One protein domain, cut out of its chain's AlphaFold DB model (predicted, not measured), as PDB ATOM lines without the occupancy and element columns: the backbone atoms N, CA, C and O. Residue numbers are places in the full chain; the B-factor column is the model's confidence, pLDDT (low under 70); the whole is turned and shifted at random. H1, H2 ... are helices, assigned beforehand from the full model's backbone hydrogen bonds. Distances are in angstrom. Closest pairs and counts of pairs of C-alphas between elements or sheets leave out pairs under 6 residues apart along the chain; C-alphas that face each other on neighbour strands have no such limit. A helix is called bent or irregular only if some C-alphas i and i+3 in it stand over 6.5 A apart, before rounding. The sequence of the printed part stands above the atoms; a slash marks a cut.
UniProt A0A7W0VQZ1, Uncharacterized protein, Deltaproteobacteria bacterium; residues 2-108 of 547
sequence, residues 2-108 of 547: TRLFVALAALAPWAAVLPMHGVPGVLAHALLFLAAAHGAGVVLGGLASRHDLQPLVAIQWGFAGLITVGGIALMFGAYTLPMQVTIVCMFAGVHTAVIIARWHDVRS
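Overview. This is residues 2 to 108 of the 547 residues of an uncharacterized protein of Deltaproteobacteria bacterium (UniProt A0A7W0VQZ1). The longest helix, H4, crosses one side of H2 while H3 crosses the opposite side, and H2 passes between them like a bar through a narrow fork whose closed end is residues 76 to 80. H1 lies side by side with H4, on the same side of H2, and runs the other way. The 107 printed residues have four named helices, H1, H2, H3 and H4 along the chain, and no named strand; the class is all helix. The whole is compact, with a radius of gyration of the C-alphas of 14.3 A, yet flat in outline, spanning 46 by 39 by 18 A.

Arrangement. Begin with H4, residues 81 to 108, and H2, residues 22 to 47, the two hubs, which touch three helices each. Look at Ala 36 and Ala 92: their C-alphas, the closest of H2 and H4, are 3.9 A apart, and the lines stand at 73 degrees, only just about perpendicular. H2 touches H4 with residues 32 to 43 alone. Next find H3, residues 55 to 75, which touches H2 and stands about perpendicular to it at 90 degrees; the closest C-alphas, of Gly 41 and Gly 62, are 3.7 A apart. H3 and H4 are a helical hairpin, opposite ways at a shallow tilt of 22 degrees, but only just touch, with 3 pairs of C-alphas within 8 A; the closest, of Gly 70 and Gln 84, are 7.2 A apart. H1, residues 2 to 17, touches H4 at a shallow tilt of 5 degrees, opposite ways, closest at the C-alphas of Ala 10 and Thr 96, 4.8 A. With residues 12 to 16 alone H1 touches H2, closest at the C-alphas of Pro 13 and Leu 32, 4.1 A. H1 and H3 are apart. Every O i to N i+4 pair is within hydrogen-bond range in H2 and H3, against 7 of 12 in H1 and 19 of 24 in H4.

Along the chain. Find C-alpha 81 at (11.403, -2.252, 28.841); from there H4 runs 40.4 A to C-alpha 108 at (-7.884, -14.617, -4.400). It is irregular, with C-alphas 101 and 104 7.4 A apart, and has a kink of 57 degrees near residue 102. H2 is 37.8 A long and H3 29.8 A. H1 starts at C-alpha 2, (0.103, -8.855, -5.085), and is 25.0 A long; it too is irregular, with C-alphas 10 and 13 7.0 A apart and a kink of 33 degrees near residue 10.

Size, cuts and confidence. The C-alphas farthest apart, of Gly 77 and Ser 108, are 46.3 A apart. The printed part has no cut. The links H1 to H2 and H3 to H4 are tight, H2 to H3 is short, and none is long. The mean pLDDT of the printed part is 77.4; look for values under 70 at residues 23 to 26, 64 to 75, 77 and 104 to 108.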
ATOM      1  N   THR A   2       0.512  -8.189  -6.342       73.19
ATOM      2  CA  THR A   2       0.103  -8.855  -5.085       73.19
ATOM      3  C   THR A   2       1.269  -9.373  -4.229       73.19
ATOM      4  O   THR A   2       1.314  -9.100  -3.039       73.19
ATOM      5  N   ARG A   3       2.276 -10.018  -4.836       77.12
ATOM      6  CA  ARG A   3       3.490 -10.478  -4.127       77.12
ATOM      7  C   ARG A   3       4.267  -9.339  -3.455       77.12
ATOM      8  O   ARG A   3       4.747  -9.499  -2.344       77.12
ATOM      9  N   LEU A   4       4.351  -8.178  -4.105       78.31
ATOM     10  CA  LEU A   4       5.030  -7.007  -3.544       78.31
ATOM     11  C   LEU A   4       4.286  -6.475  -2.311       78.31
ATOM     12  O   LEU A   4       4.920  -6.167  -1.312       78.31
ATOM     13  N   PHE A   5       2.950  -6.434  -2.345       76.25
ATOM     14  CA  PHE A   5       2.144  -6.017  -1.193       76.25
ATOM     15  C   PHE A   5       2.275  -6.965  -0.004       76.25
ATOM     16  O   PHE A   5       2.365  -6.501   1.127       76.25
ATOM     17  N   VAL A   6       2.317  -8.277  -0.244       76.44
ATOM     18  CA  VAL A   6       2.502  -9.259   0.833       76.44
ATOM     19  C   VAL A   6       3.905  -9.145   1.432       76.44
ATOM     20  O   VAL A   6       4.043  -9.142   2.653       76.44
ATOM     21  N   ALA A   7       4.935  -8.964   0.597       81.19
ATOM     22  CA  ALA A   7       6.295  -8.717   1.074       81.19
ATOM     23  C   ALA A   7       6.373  -7.426   1.904       81.19
ATOM     24  O   ALA A   7       6.947  -7.428   2.988       81.19
ATOM     25  N   LEU A   8       5.739  -6.344   1.441       80.75
ATOM     26  CA  LEU A   8       5.664  -5.087   2.183       80.75
ATOM     27  C   LEU A   8       4.902  -5.245   3.503       80.75
ATOM     28  O   LEU A   8       5.378  -4.757   4.516       80.75
ATOM     29  N   ALA A   9       3.772  -5.952   3.535       79.06
ATOM     30  CA  ALA A   9       3.023  -6.187   4.771       79.06
ATOM     31  C   ALA A   9       3.822  -7.015   5.792       79.06
ATOM     32  O   ALA A   9       3.759  -6.745   6.986       79.06
ATOM     33  N   ALA A  10       4.614  -7.984   5.321       85.94
ATOM     34  CA  ALA A  10       5.482  -8.797   6.166       85.94
ATOM     35  C   ALA A  10       6.695  -8.020   6.713       85.94
ATOM     36  O   ALA A  10       7.101  -8.264   7.850       85.94
ATOM     37  N   LEU A  11       7.272  -7.112   5.910       89.06
ATOM     38  CA  LEU A  11       8.525  -6.407   6.210       89.06
ATOM     39  C   LEU A  11       8.332  -5.023   6.847       89.06
ATOM     40  O   LEU A  11       9.154  -4.618   7.663       89.06
ATOM     41  N   ALA A  12       7.263  -4.294   6.516       81.94
ATOM     42  CA  ALA A  12       7.033  -2.924   6.985       81.94
ATOM     43  C   ALA A  12       7.020  -2.760   8.519       81.94
ATOM     44  O   ALA A  12       7.578  -1.769   8.990       81.94
ATOM     45  N   PRO A  13       6.474  -3.700   9.322       87.19
ATOM     46  CA  PRO A  13       6.556  -3.628  10.784       87.19
ATOM     47  C   PRO A  13       7.997  -3.542  11.308       87.19
ATOM     48  O   PRO A  13       8.265  -2.877  12.304       87.19
ATOM     49  N   TRP A  14       8.946  -4.172  10.610       93.00
ATOM     50  CA  TRP A  14      10.352  -4.236  11.012       93.00
ATOM     51  C   TRP A  14      11.139  -2.971  10.690       93.00
ATOM     52  O   TRP A  14      12.250  -2.800  11.189       93.00
ATOM     53  N   ALA A  15      10.548  -2.037   9.941       84.25
ATOM     54  CA  ALA A  15      11.132  -0.718   9.759       84.25
ATOM     55  C   ALA A  15      11.336  -0.007  11.113       84.25
ATOM     56  O   ALA A  15      12.266   0.777  11.243       84.25
ATOM     57  N   ALA A  16      10.554  -0.335  12.151       79.12
ATOM     58  CA  ALA A  16      10.710   0.230  13.496       79.12
ATOM     59  C   ALA A  16      12.075  -0.053  14.154       79.12
ATOM     60  O   ALA A  16      12.449   0.646  15.087       79.12
ATOM     61  N   VAL A  17      12.818  -1.056  13.674       84.12
ATOM     62  CA  VAL A  17      14.172  -1.378  14.163       84.12
ATOM     63  C   VAL A  17      15.227  -0.441  13.558       84.12
ATOM     64  O   VAL A  17      16.328  -0.309  14.090       84.12
ATOM     65  N   LEU A  18      14.908   0.231  12.448       84.94
ATOM     66  CA  LEU A  18      15.788   1.229  11.855       84.94
ATOM     67  C   LEU A  18      15.795   2.496  12.726       84.94
ATOM     68  O   LEU A  18      14.753   2.850  13.282       84.94
ATOM     69  N   PRO A  19      16.928   3.220  12.813       83.50
ATOM     70  CA  PRO A  19      17.045   4.465  13.576       83.50
ATOM     71  C   PRO A  19      16.301   5.614  12.871       83.50
ATOM     72  O   PRO A  19      16.898   6.548  12.338       83.50
ATOM     73  N   MET A  20      14.974   5.517  12.811       78.38
ATOM     74  CA  MET A  20      14.093   6.519  12.230       78.38
ATOM     75  C   MET A  20      13.601   7.482  13.305       78.38
ATOM     76  O   MET A  20      13.141   7.075  14.370       78.38
ATOM     77  N   HIS A  21      13.638   8.773  12.986       78.88
ATOM     78  CA  HIS A  21      13.185   9.849  13.865       78.88
ATOM     79  C   HIS A  21      11.988  10.594  13.259       78.88
ATOM     80  O   HIS A  21      11.747  10.529  12.053       78.88
ATOM     81  N   GLY A  22      11.231  11.308  14.096       77.75
ATOM     82  CA  GLY A  22      10.075  12.097  13.665       77.75
ATOM     83  C   GLY A  22       8.915  11.246  13.136       77.75
ATOM     84  O   GLY A  22       8.698  10.116  13.573       77.75
ATOM     85  N   VAL A  23       8.160  11.791  12.177       68.75
ATOM     86  CA  VAL A  23       6.950  11.156  11.620       68.75
ATOM     87  C   VAL A  23       7.201   9.734  11.077       68.75
ATOM     88  O   VAL A  23       6.417   8.843  11.408       68.75
ATOM     89  N   PRO A  24       8.277   9.457  10.309       65.00
ATOM     90  CA  PRO A  24       8.572   8.099   9.843       65.00
ATOM     91  C   PRO A  24       8.806   7.101  10.983       65.00
ATOM     92  O   PRO A  24       8.312   5.977  10.920       65.00
ATOM     93  N   GLY A  25       9.505   7.524  12.042       69.56
ATOM     94  CA  GLY A  25       9.727   6.699  13.230       69.56
ATOM     95  C   GLY A  25       8.411   6.338  13.913       69.56
ATOM     96  O   GLY A  25       8.154   5.165  14.178       69.56
ATOM     97  N   VAL A  26       7.530   7.320  14.113       69.94
ATOM     98  CA  VAL A  26       6.196   7.105  14.694       69.94
ATOM     99  C   VAL A  26       5.370   6.119  13.862       69.94
ATOM    100  O   VAL A  26       4.799   5.175  14.408       69.94
ATOM    101  N   LEU A  27       5.326   6.307  12.540       71.69
ATOM    102  CA  LEU A  27       4.588   5.419  11.639       71.69
ATOM    103  C   LEU A  27       5.129   3.987  11.688       71.69
ATOM    104  O   LEU A  27       4.347   3.039  11.737       71.69
ATOM    105  N   ALA A  28       6.450   3.818  11.726       74.62
ATOM    106  CA  ALA A  28       7.076   2.507  11.817       74.62
ATOM    107  C   ALA A  28       6.717   1.785  13.125       74.62
ATOM    108  O   ALA A  28       6.335   0.615  13.096       74.62
ATOM    109  N   HIS A  29       6.741   2.490  14.259       80.38
ATOM    110  CA  HIS A  29       6.336   1.928  15.551       80.38
ATOM    111  C   HIS A  29       4.844   1.578  15.592       80.38
ATOM    112  O   HIS A  29       4.475   0.534  16.129       80.38
ATOM    113  N   ALA A  30       3.979   2.398  14.986       77.81
ATOM    114  CA  ALA A  30       2.554   2.093  14.874       77.81
ATOM    115  C   ALA A  30       2.306   0.829  14.031       77.81
ATOM    116  O   ALA A  30       1.493  -0.016  14.411       77.81
ATOM    117  N   LEU A  31       3.037   0.663  12.923       79.81
ATOM    118  CA  LEU A  31       2.984  -0.547  12.099       79.81
ATOM    119  C   LEU A  31       3.477  -1.779  12.864       79.81
ATOM    120  O   LEU A  31       2.822  -2.821  12.804       79.81
ATOM    121  N   LEU A  32       4.571  -1.657  13.624       85.81
ATOM    122  CA  LEU A  32       5.058  -2.721  14.505       85.81
ATOM    123  C   LEU A  32       3.995  -3.131  15.530       85.81
ATOM    124  O   LEU A  32       3.724  -4.319  15.696       85.81
ATOM    125  N   PHE A  33       3.348  -2.160  16.174       82.38
ATOM    126  CA  PHE A  33       2.306  -2.419  17.166       82.38
ATOM    127  C   PHE A  33       1.059  -3.069  16.565       82.38
ATOM    128  O   PHE A  33       0.518  -4.008  17.142       82.38
ATOM    129  N   LEU A  34       0.606  -2.601  15.401       81.88
ATOM    130  CA  LEU A  34      -0.531  -3.198  14.700       81.88
ATOM    131  C   LEU A  34      -0.227  -4.629  14.248       81.88
ATOM    132  O   LEU A  34      -1.092  -5.498  14.362       81.88
ATOM    133  N   ALA A  35       0.997  -4.893  13.785       84.19
ATOM    134  CA  ALA A  35       1.451  -6.238  13.454       84.19
ATOM    135  C   ALA A  35       1.507  -7.132  14.697       84.19
ATOM    136  O   ALA A  35       0.984  -8.243  14.671       84.19
ATOM    137  N   ALA A  36       2.060  -6.638  15.806       84.69
ATOM    138  CA  ALA A  36       2.086  -7.360  17.073       84.69
ATOM    139  C   ALA A  36       0.673  -7.675  17.580       84.69
ATOM    140  O   ALA A  36       0.381  -8.817  17.927       84.69
ATOM    141  N   ALA A  37      -0.241  -6.704  17.545       82.44
ATOM    142  CA  ALA A  37      -1.638  -6.929  17.884       82.44
ATOM    143  C   ALA A  37      -2.257  -7.972  16.942       82.44
ATOM    144  O   ALA A  37      -2.817  -8.963  17.390       82.44
ATOM    145  N   HIS A  38      -2.086  -7.854  15.629       91.19
ATOM    146  CA  HIS A  38      -2.584  -8.878  14.713       91.19
ATOM    147  C   HIS A  38      -2.036 -10.280  15.040       91.19
ATOM    148  O   HIS A  38      -2.804 -11.238  15.107       91.19
ATOM    149  N   GLY A  39      -0.726 -10.418  15.262       90.06
ATOM    150  CA  GLY A  39      -0.085 -11.696  15.576       90.06
ATOM    151  C   GLY A  39      -0.581 -12.305  16.887       90.06
ATOM    152  O   GLY A  39      -0.948 -13.479  16.909       90.06
ATOM    153  N   ALA A  40      -0.694 -11.503  17.949       82.75
ATOM    154  CA  ALA A  40      -1.297 -11.923  19.217       82.75
ATOM    155  C   ALA A  40      -2.755 -12.371  19.033       82.75
ATOM    156  O   ALA A  40      -3.177 -13.392  19.572       82.75
ATOM    157  N   GLY A  41      -3.506 -11.648  18.203       81.94
ATOM    158  CA  GLY A  41      -4.865 -11.990  17.813       81.94
ATOM    159  C   GLY A  41      -4.999 -13.343  17.141       81.94
ATOM    160  O   GLY A  41      -5.910 -14.103  17.458       81.94
ATOM    161  N   VAL A  42      -4.084 -13.653  16.223       89.44
ATOM    162  CA  VAL A  42      -4.043 -14.949  15.540       89.44
ATOM    163  C   VAL A  42      -3.725 -16.074  16.522       89.44
ATOM    164  O   VAL A  42      -4.390 -17.107  16.470       89.44
ATOM    165  N   VAL A  43      -2.776 -15.877  17.447       83.62
ATOM    166  CA  VAL A  43      -2.480 -16.868  18.499       83.62
ATOM    167  C   VAL A  43      -3.718 -17.138  19.351       83.62
ATOM    168  O   VAL A  43      -4.107 -18.292  19.517       83.62
ATOM    169  N   LEU A  44      -4.378 -16.087  19.842       73.31
ATOM    170  CA  LEU A  44      -5.602 -16.220  20.637       73.31
ATOM    171  C   LEU A  44      -6.745 -16.864  19.846       73.31
ATOM    172  O   LEU A  44      -7.474 -17.692  20.386       73.31
ATOM    173  N   GLY A  45      -6.885 -16.525  18.563       78.31
ATOM    174  CA  GLY A  45      -7.816 -17.188  17.655       78.31
ATOM    175  C   GLY A  45      -7.542 -18.683  17.552       78.31
ATOM    176  O   GLY A  45      -8.461 -19.479  17.709       78.31
ATOM    177  N   GLY A  46      -6.276 -19.071  17.379       80.75
ATOM    178  CA  GLY A  46      -5.848 -20.468  17.360       80.75
ATOM    179  C   GLY A  46      -6.163 -21.209  18.661       80.75
ATOM    180  O   GLY A  46      -6.737 -22.293  18.610       80.75
ATOM    181  N   LEU A  47      -5.874 -20.598  19.815       75.88
ATOM    182  CA  LEU A  47      -6.226 -21.145  21.134       75.88
ATOM    183  C   LEU A  47      -7.744 -21.301  21.319       75.88
ATOM    184  O   LEU A  47      -8.189 -22.218  22.002       75.88
ATOM    185  N   ALA A  48      -8.539 -20.438  20.687       75.88
ATOM    186  CA  ALA A  48      -9.998 -20.512  20.669       75.88
ATOM    187  C   ALA A  48     -10.562 -21.376  19.520       75.88
ATOM    188  O   ALA A  48     -11.765 -21.318  19.255       75.88
ATOM    189  N   SER A  49      -9.715 -22.125  18.799       84.88
ATOM    190  CA  SER A  49     -10.081 -22.934  17.622       84.88
ATOM    191  C   SER A  49     -10.793 -22.140  16.511       84.88
ATOM    192  O   SER A  49     -11.641 -22.658  15.786       84.88
ATOM    193  N   ARG A  50     -10.453 -20.854  16.366       76.94
ATOM    194  CA  ARG A  50     -10.936 -19.931  15.328       76.94
ATOM    195  C   ARG A  50      -9.771 -19.489  14.443       76.94
ATOM    196  O   ARG A  50      -9.171 -18.441  14.660       76.94
ATOM    197  N   HIS A  51      -9.463 -20.291  13.428       81.81
ATOM    198  CA  HIS A  51      -8.312 -20.061  12.542       81.81
ATOM    199  C   HIS A  51      -8.560 -19.002  11.445       81.81
ATOM    200  O   HIS A  51      -7.603 -18.447  10.895       81.81
ATOM    201  N   ASP A  52      -9.826 -18.652  11.197       82.25
ATOM    202  CA  ASP A  52     -10.254 -17.718  10.144       82.25
ATOM    203  C   ASP A  52     -10.824 -16.412  10.711       82.25
ATOM    204  O   ASP A  52     -11.872 -15.910  10.298       82.25
ATOM    205  N   LEU A  53     -10.134 -15.842  11.702       73.50
ATOM    206  CA  LEU A  53     -10.501 -14.526  12.210       73.50
ATOM    207  C   LEU A  53     -10.309 -13.461  11.129       73.50
ATOM    208  O   LEU A  53      -9.267 -13.373  10.478       73.50
ATOM    209  N   GLN A  54     -11.305 -12.585  10.994       80.31
ATOM    210  CA  GLN A  54     -11.133 -11.356  10.227       80.31
ATOM    211  C   GLN A  54      -9.977 -10.538  10.835       80.31
ATOM    212  O   GLN A  54      -9.939 -10.393  12.061       80.31
ATOM    213  N   PRO A  55      -9.081  -9.939  10.025       77.69
ATOM    214  CA  PRO A  55      -7.867  -9.279  10.521       77.69
ATOM    215  C   PRO A  55      -8.119  -8.215  11.592       77.69
ATOM    216  O   PRO A  55      -7.358  -8.094  12.545       77.69
ATOM    217  N   LEU A  56      -9.221  -7.469  11.476       73.12
ATOM    218  CA  LEU A  56      -9.569  -6.437  12.451       73.12
ATOM    219  C   LEU A  56      -9.976  -7.029  13.813       73.12
ATOM    220  O   LEU A  56      -9.634  -6.471  14.851       73.12
ATOM    221  N   VAL A  57     -10.663  -8.176  13.807       74.19
ATOM    222  CA  VAL A  57     -11.006  -8.917  15.033       74.19
ATOM    223  C   VAL A  57      -9.740  -9.490  15.659       74.19
ATOM    224  O   VAL A  57      -9.570  -9.389  16.870       74.19
ATOM    225  N   ALA A  58      -8.828 -10.026  14.838       78.38
ATOM    226  CA  ALA A  58      -7.525 -10.478  15.310       78.38
ATOM    227  C   ALA A  58      -6.767  -9.325  15.989       78.38
ATOM    228  O   ALA A  58      -6.387  -9.456  17.144       78.38
ATOM    229  N   ILE A  59      -6.647  -8.154  15.359       77.38
ATOM    230  CA  ILE A  59      -5.984  -6.985  15.970       77.38
ATOM    231  C   ILE A  59      -6.608  -6.618  17.329       77.38
ATOM    232  O   ILE A  59      -5.883  -6.410  18.298       77.38
ATOM    233  N   GLN A  60      -7.940  -6.590  17.440       72.56
ATOM    234  CA  GLN A  60      -8.620  -6.285  18.708       72.56
ATOM    235  C   GLN A  60      -8.341  -7.323  19.799       72.56
ATOM    236  O   GLN A  60      -7.988  -6.962  20.923       72.56
ATOM    237  N   TRP A  61      -8.480  -8.610  19.471       72.62
ATOM    238  CA  TRP A  61      -8.164  -9.704  20.392       72.62
ATOM    239  C   TRP A  61      -6.701  -9.652  20.808       72.62
ATOM    240  O   TRP A  61      -6.370  -9.845  21.971       72.62
ATOM    241  N   GLY A  62      -5.831  -9.309  19.871       77.81
ATOM    242  CA  GLY A  62      -4.419  -9.133  20.101       77.81
ATOM    243  C   GLY A  62      -4.061  -8.015  21.051       77.81
ATOM    244  O   GLY A  62      -3.222  -8.229  21.916       77.81
ATOM    245  N   PHE A  63      -4.709  -6.851  20.955       75.31
ATOM    246  CA  PHE A  63      -4.529  -5.793  21.951       75.31
ATOM    247  C   PHE A  63      -4.921  -6.279  23.349       75.31
ATOM    248  O   PHE A  63      -4.159  -6.085  24.294       75.31
ATOM    249  N   ALA A  64      -6.050  -6.982  23.480       61.59
ATOM    250  CA  ALA A  64      -6.440  -7.584  24.755       61.59
ATOM    251  C   ALA A  64      -5.405  -8.618  25.246       61.59
ATOM    252  O   ALA A  64      -5.057  -8.636  26.428       61.59
ATOM    253  N   GLY A  65      -4.860  -9.432  24.338       62.16
ATOM    254  CA  GLY A  65      -3.796 -10.395  24.622       62.16
ATOM    255  C   GLY A  65      -2.502  -9.743  25.097       62.16
ATOM    256  O   GLY A  65      -1.978 -10.121  26.138       62.16
ATOM    257  N   LEU A  66      -2.019  -8.727  24.381       69.50
ATOM    258  CA  LEU A  66      -0.815  -7.968  24.727       69.50
ATOM    259  C   LEU A  66      -0.946  -7.302  26.101       69.50
ATOM    260  O   LEU A  66      -0.018  -7.378  26.904       69.50
ATOM    261  N   ILE A  67      -2.108  -6.712  26.399       66.69
ATOM    262  CA  ILE A  67      -2.399  -6.130  27.718       66.69
ATOM    263  C   ILE A  67      -2.397  -7.217  28.796       66.69
ATOM    264  O   ILE A  67      -1.819  -7.017  29.860       66.69
ATOM    265  N   THR A  68      -2.998  -8.377  28.523       58.69
ATOM    266  CA  THR A  68      -3.055  -9.497  29.475       58.69
ATOM    267  C   THR A  68      -1.658 -10.036  29.780       58.69
ATOM    268  O   THR A  68      -1.288 -10.150  30.946       58.69
ATOM    269  N   VAL A  69      -0.848 -10.308  28.751       64.00
ATOM    270  CA  VAL A  69       0.542 -10.771  28.908       64.00
ATOM    271  C   VAL A  69       1.381  -9.718  29.633       64.00
ATOM    272  O   VAL A  69       2.152 -10.062  30.527       64.00
ATOM    273  N   GLY A  70       1.192  -8.435  29.311       65.00
ATOM    274  CA  GLY A  70       1.860  -7.343  30.012       65.00
ATOM    275  C   GLY A  70       1.463  -7.237  31.485       65.00
ATOM    276  O   GLY A  70       2.326  -7.076  32.344       65.00
ATOM    277  N   GLY A  71       0.178  -7.416  31.796       53.41
ATOM    278  CA  GLY A  71      -0.326  -7.474  33.166       53.41
ATOM    279  C   GLY A  71       0.265  -8.642  33.959       53.41
ATOM    280  O   GLY A  71       0.710  -8.444  35.085       53.41
ATOM    281  N   ILE A  72       0.353  -9.833  33.357       55.25
ATOM    282  CA  ILE A  72       0.986 -11.009  33.978       55.25
ATOM    283  C   ILE A  72       2.469 -10.738  34.249       55.25
ATOM    284  O   ILE A  72       2.940 -10.945  35.365       55.25
ATOM    285  N   ALA A  73       3.207 -10.227  33.262       57.78
ATOM    286  CA  ALA A  73       4.610  -9.872  33.444       57.78
ATOM    287  C   ALA A  73       4.796  -8.821  34.555       57.78
ATOM    288  O   ALA A  73       5.766  -8.899  35.310       57.78
ATOM    289  N   LEU A  74       3.859  -7.875  34.701       54.88
ATOM    290  CA  LEU A  74       3.895  -6.885  35.779       54.88
ATOM    291  C   LEU A  74       3.648  -7.528  37.145       54.88
ATOM    292  O   LEU A  74       4.364  -7.209  38.089       54.88
ATOM    293  N   MET A  75       2.693  -8.456  37.248       50.25
ATOM    294  CA  MET A  75       2.419  -9.184  38.494       50.25
ATOM    295  C   MET A  75       3.655  -9.916  39.030       50.25
ATOM    296  O   MET A  75       3.833  -9.999  40.241       50.25
ATOM    297  N   PHE A  76       4.526 -10.401  38.144       70.94
ATOM    298  CA  PHE A  76       5.781 -11.060  38.513       70.94
ATOM    299  C   PHE A  76       6.978 -10.105  38.649       70.94
ATOM    300  O   PHE A  76       8.107 -10.563  38.808       70.94
ATOM    301  N   GLY A  77       6.773  -8.787  38.553       66.44
ATOM    302  CA  GLY A  77       7.862  -7.804  38.590       66.44
ATOM    303  C   GLY A  77       8.823  -7.892  37.397       66.44
ATOM    304  O   GLY A  77       9.906  -7.318  37.431       66.44
ATOM    305  N   ALA A  78       8.437  -8.595  36.328       76.06
ATOM    306  CA  ALA A  78       9.257  -8.838  35.143       76.06
ATOM    307  C   ALA A  78       8.977  -7.842  34.002       76.06
ATOM    308  O   ALA A  78       9.556  -7.956  32.920       76.06
ATOM    309  N   TYR A  79       8.087  -6.865  34.213       76.19
ATOM    310  CA  TYR A  79       7.627  -5.939  33.175       76.19
ATOM    311  C   TYR A  79       8.572  -4.773  32.907       76.19
ATOM    312  O   TYR A  79       8.244  -3.598  33.065       76.19
ATOM    313  N   THR A  80       9.778  -5.128  32.493       80.31
ATOM    314  CA  THR A  80      10.822  -4.194  32.092       80.31
ATOM    315  C   THR A  80      10.667  -3.793  30.624       80.31
ATOM    316  O   THR A  80      10.000  -4.469  29.836       80.31
ATOM    317  N   LEU A  81      11.327  -2.704  30.231       73.31
ATOM    318  CA  LEU A  81      11.403  -2.252  28.841       73.31
ATOM    319  C   LEU A  81      11.872  -3.368  27.868       73.31
ATOM    320  O   LEU A  81      11.182  -3.614  26.877       73.31
ATOM    321  N   PRO A  82      12.956  -4.124  28.153       84.56
ATOM    322  CA  PRO A  82      13.343  -5.276  27.336       84.56
ATOM    323  C   PRO A  82      12.238  -6.326  27.181       84.56
ATOM    324  O   PRO A  82      12.042  -6.849  26.085       84.56
ATOM    325  N   MET A  83      11.484  -6.615  28.245       79.38
ATOM    326  CA  MET A  83      10.384  -7.583  28.204       79.38
ATOM    327  C   MET A  83       9.243  -7.097  27.302       79.38
ATOM    328  O   MET A  83       8.718  -7.860  26.496       79.38
ATOM    329  N   GLN A  84       8.881  -5.819  27.386       80.50
ATOM    330  CA  GLN A  84       7.843  -5.225  26.541       80.50
ATOM    331  C   GLN A  84       8.203  -5.275  25.055       80.50
ATOM    332  O   GLN A  84       7.396  -5.728  24.243       80.50
ATOM    333  N   VAL A  85       9.427  -4.859  24.711       82.50
ATOM    334  CA  VAL A  85       9.946  -4.939  23.339       82.50
ATOM    335  C   VAL A  85       9.955  -6.392  22.871       82.50
ATOM    336  O   VAL A  85       9.482  -6.679  21.776       82.50
ATOM    337  N   THR A  86      10.390  -7.321  23.726       89.25
ATOM    338  CA  THR A  86      10.380  -8.761  23.427       89.25
ATOM    339  C   THR A  86       8.974  -9.262  23.105       89.25
ATOM    340  O   THR A  86       8.787  -9.923  22.088       89.25
ATOM    341  N   ILE A  87       7.967  -8.906  23.913       79.69
ATOM    342  CA  ILE A  87       6.564  -9.293  23.690       79.69
ATOM    343  C   ILE A  87       6.055  -8.743  22.349       79.69
ATOM    344  O   ILE A  87       5.499  -9.495  21.547       79.69
ATOM    345  N   VAL A  88       6.260  -7.449  22.083       87.69
ATOM    346  CA  VAL A  88       5.818  -6.801  20.836       87.69
ATOM    347  C   VAL A  88       6.500  -7.439  19.624       87.69
ATOM    348  O   VAL A  88       5.819  -7.850  18.685       87.69
ATOM    349  N   CYS A  89       7.825  -7.598  19.652       91.62
ATOM    350  CA  CYS A  89       8.586  -8.210  18.563       91.62
ATOM    351  C   CYS A  89       8.231  -9.688  18.355       91.62
ATOM    352  O   CYS A  89       8.122 -10.122  17.209       91.62
ATOM    353  N   MET A  90       7.991 -10.456  19.424       93.56
ATOM    354  CA  MET A  90       7.564 -11.856  19.332       93.56
ATOM    355  C   MET A  90       6.244 -11.969  18.563       93.56
ATOM    356  O   MET A  90       6.143 -12.738  17.607       93.56
ATOM    357  N   PHE A  91       5.236 -11.176  18.933       92.00
ATOM    358  CA  PHE A  91       3.946 -11.222  18.252       92.00
ATOM    359  C   PHE A  91       3.978 -10.592  16.854       92.00
ATOM    360  O   PHE A  91       3.279 -11.072  15.961       92.00
ATOM    361  N   ALA A  92       4.819  -9.583  16.609       89.88
ATOM    362  CA  ALA A  92       5.074  -9.104  15.250       89.88
ATOM    363  C   ALA A  92       5.702 -10.212  14.380       89.88
ATOM    364  O   ALA A  92       5.298 -10.400  13.234       89.88
ATOM    365  N   GLY A  93       6.598 -11.023  14.955       92.00
ATOM    366  CA  GLY A  93       7.135 -12.237  14.336       92.00
ATOM    367  C   GLY A  93       6.052 -13.247  13.966       92.00
ATOM    368  O   GLY A  93       6.042 -13.742  12.839       92.00
ATOM    369  N   VAL A  94       5.084 -13.491  14.858       90.88
ATOM    370  CA  VAL A  94       3.914 -14.333  14.550       90.88
ATOM    371  C   VAL A  94       3.130 -13.771  13.363       90.88
ATOM    372  O   VAL A  94       2.780 -14.517  12.451       90.88
ATOM    373  N   HIS A  95       2.870 -12.461  13.333       90.50
ATOM    374  CA  HIS A  95       2.193 -11.821  12.205       90.50
ATOM    375  C   HIS A  95       2.949 -12.028  10.885       90.50
ATOM    376  O   HIS A  95       2.349 -12.478   9.908       90.50
ATOM    377  N   THR A  96       4.260 -11.777  10.866       91.19
ATOM    378  CA  THR A  96       5.109 -12.006   9.689       91.19
ATOM    379  C   THR A  96       5.071 -13.473   9.249       91.19
ATOM    380  O   THR A  96       4.859 -13.745   8.068       91.19
ATOM    381  N   ALA A  97       5.188 -14.424  10.181       91.25
ATOM    382  CA  ALA A  97       5.125 -15.855   9.884       91.25
ATOM    383  C   ALA A  97       3.775 -16.266   9.275       91.25
ATOM    384  O   ALA A  97       3.747 -17.013   8.301       91.25
ATOM    385  N   VAL A  98       2.659 -15.740   9.789       87.06
ATOM    386  CA  VAL A  98       1.310 -16.011   9.260       87.06
ATOM    387  C   VAL A  98       1.146 -15.460   7.845       87.06
ATOM    388  O   VAL A  98       0.600 -16.149   6.983       87.06
ATOM    389  N   ILE A  99       1.636 -14.244   7.581       84.62
ATOM    390  CA  ILE A  99       1.600 -13.647   6.239       84.62
ATOM    391  C   ILE A  99       2.425 -14.477   5.248       84.62
ATOM    392  O   ILE A  99       1.964 -14.736   4.135       84.62
ATOM    393  N   ILE A 100       3.618 -14.927   5.651       86.31
ATOM    394  CA  ILE A 100       4.495 -15.757   4.814       86.31
ATOM    395  C   ILE A 100       3.883 -17.145   4.586       86.31
ATOM    396  O   ILE A 100       3.852 -17.616   3.455       86.31
ATOM    397  N   ALA A 101       3.344 -17.793   5.621       85.44
ATOM    398  CA  ALA A 101       2.733 -19.117   5.501       85.44
ATOM    399  C   ALA A 101       1.512 -19.102   4.569       85.44
ATOM    400  O   ALA A 101       1.312 -20.025   3.783       85.44
ATOM    401  N   ARG A 102       0.725 -18.021   4.603       79.12
ATOM    402  CA  ARG A 102      -0.448 -17.840   3.736       79.12
ATOM    403  C   ARG A 102      -0.107 -17.302   2.349       79.12
ATOM    404  O   ARG A 102      -1.016 -17.116   1.549       79.12
ATOM    405  N   TRP A 103       1.171 -17.082   2.026       76.62
ATOM    406  CA  TRP A 103       1.629 -16.493   0.760       76.62
ATOM    407  C   TRP A 103       1.074 -17.197  -0.487       76.62
ATOM    408  O   TRP A 103       0.792 -16.549  -1.499       76.62
ATOM    409  N   HIS A 104       0.893 -18.519  -0.418       67.12
ATOM    410  CA  HIS A 104       0.372 -19.317  -1.527       67.12
ATOM    411  C   HIS A 104      -1.136 -19.119  -1.770       67.12
ATOM    412  O   HIS A 104      -1.563 -19.173  -2.926       67.12
ATOM    413  N   ASP A 105      -1.907 -18.766  -0.737       66.06
ATOM    414  CA  ASP A 105      -3.369 -18.610  -0.792       66.06
ATOM    415  C   ASP A 105      -3.818 -17.204  -1.235       66.06
ATOM    416  O   ASP A 105      -4.987 -16.969  -1.539       66.06
ATOM    417  N   VAL A 106      -2.890 -16.244  -1.348       54.31
ATOM    418  CA  VAL A 106      -3.201 -14.825  -1.625       54.31
ATOM    419  C   VAL A 106      -3.679 -14.566  -3.068       54.31
ATOM    420  O   VAL A 106      -4.065 -13.448  -3.409       54.31
ATOM    421  N   ARG A 107      -3.725 -15.575  -3.951       48.81
ATOM    422  CA  ARG A 107      -4.192 -15.389  -5.343       48.81
ATOM    423  C   ARG A 107      -5.656 -14.927  -5.461       48.81
ATOM    424  O   ARG A 107      -6.015 -14.429  -6.522       48.81
ATOM    425  N   SER A 108      -6.470 -15.032  -4.407       49.47
ATOM    426  CA  SER A 108      -7.884 -14.617  -4.400       49.47
ATOM    427  C   SER A 108      -8.202 -13.408  -3.512       49.47
ATOM    428  O   SER A 108      -9.343 -12.945  -3.493       49.47
TER     429      SER A 108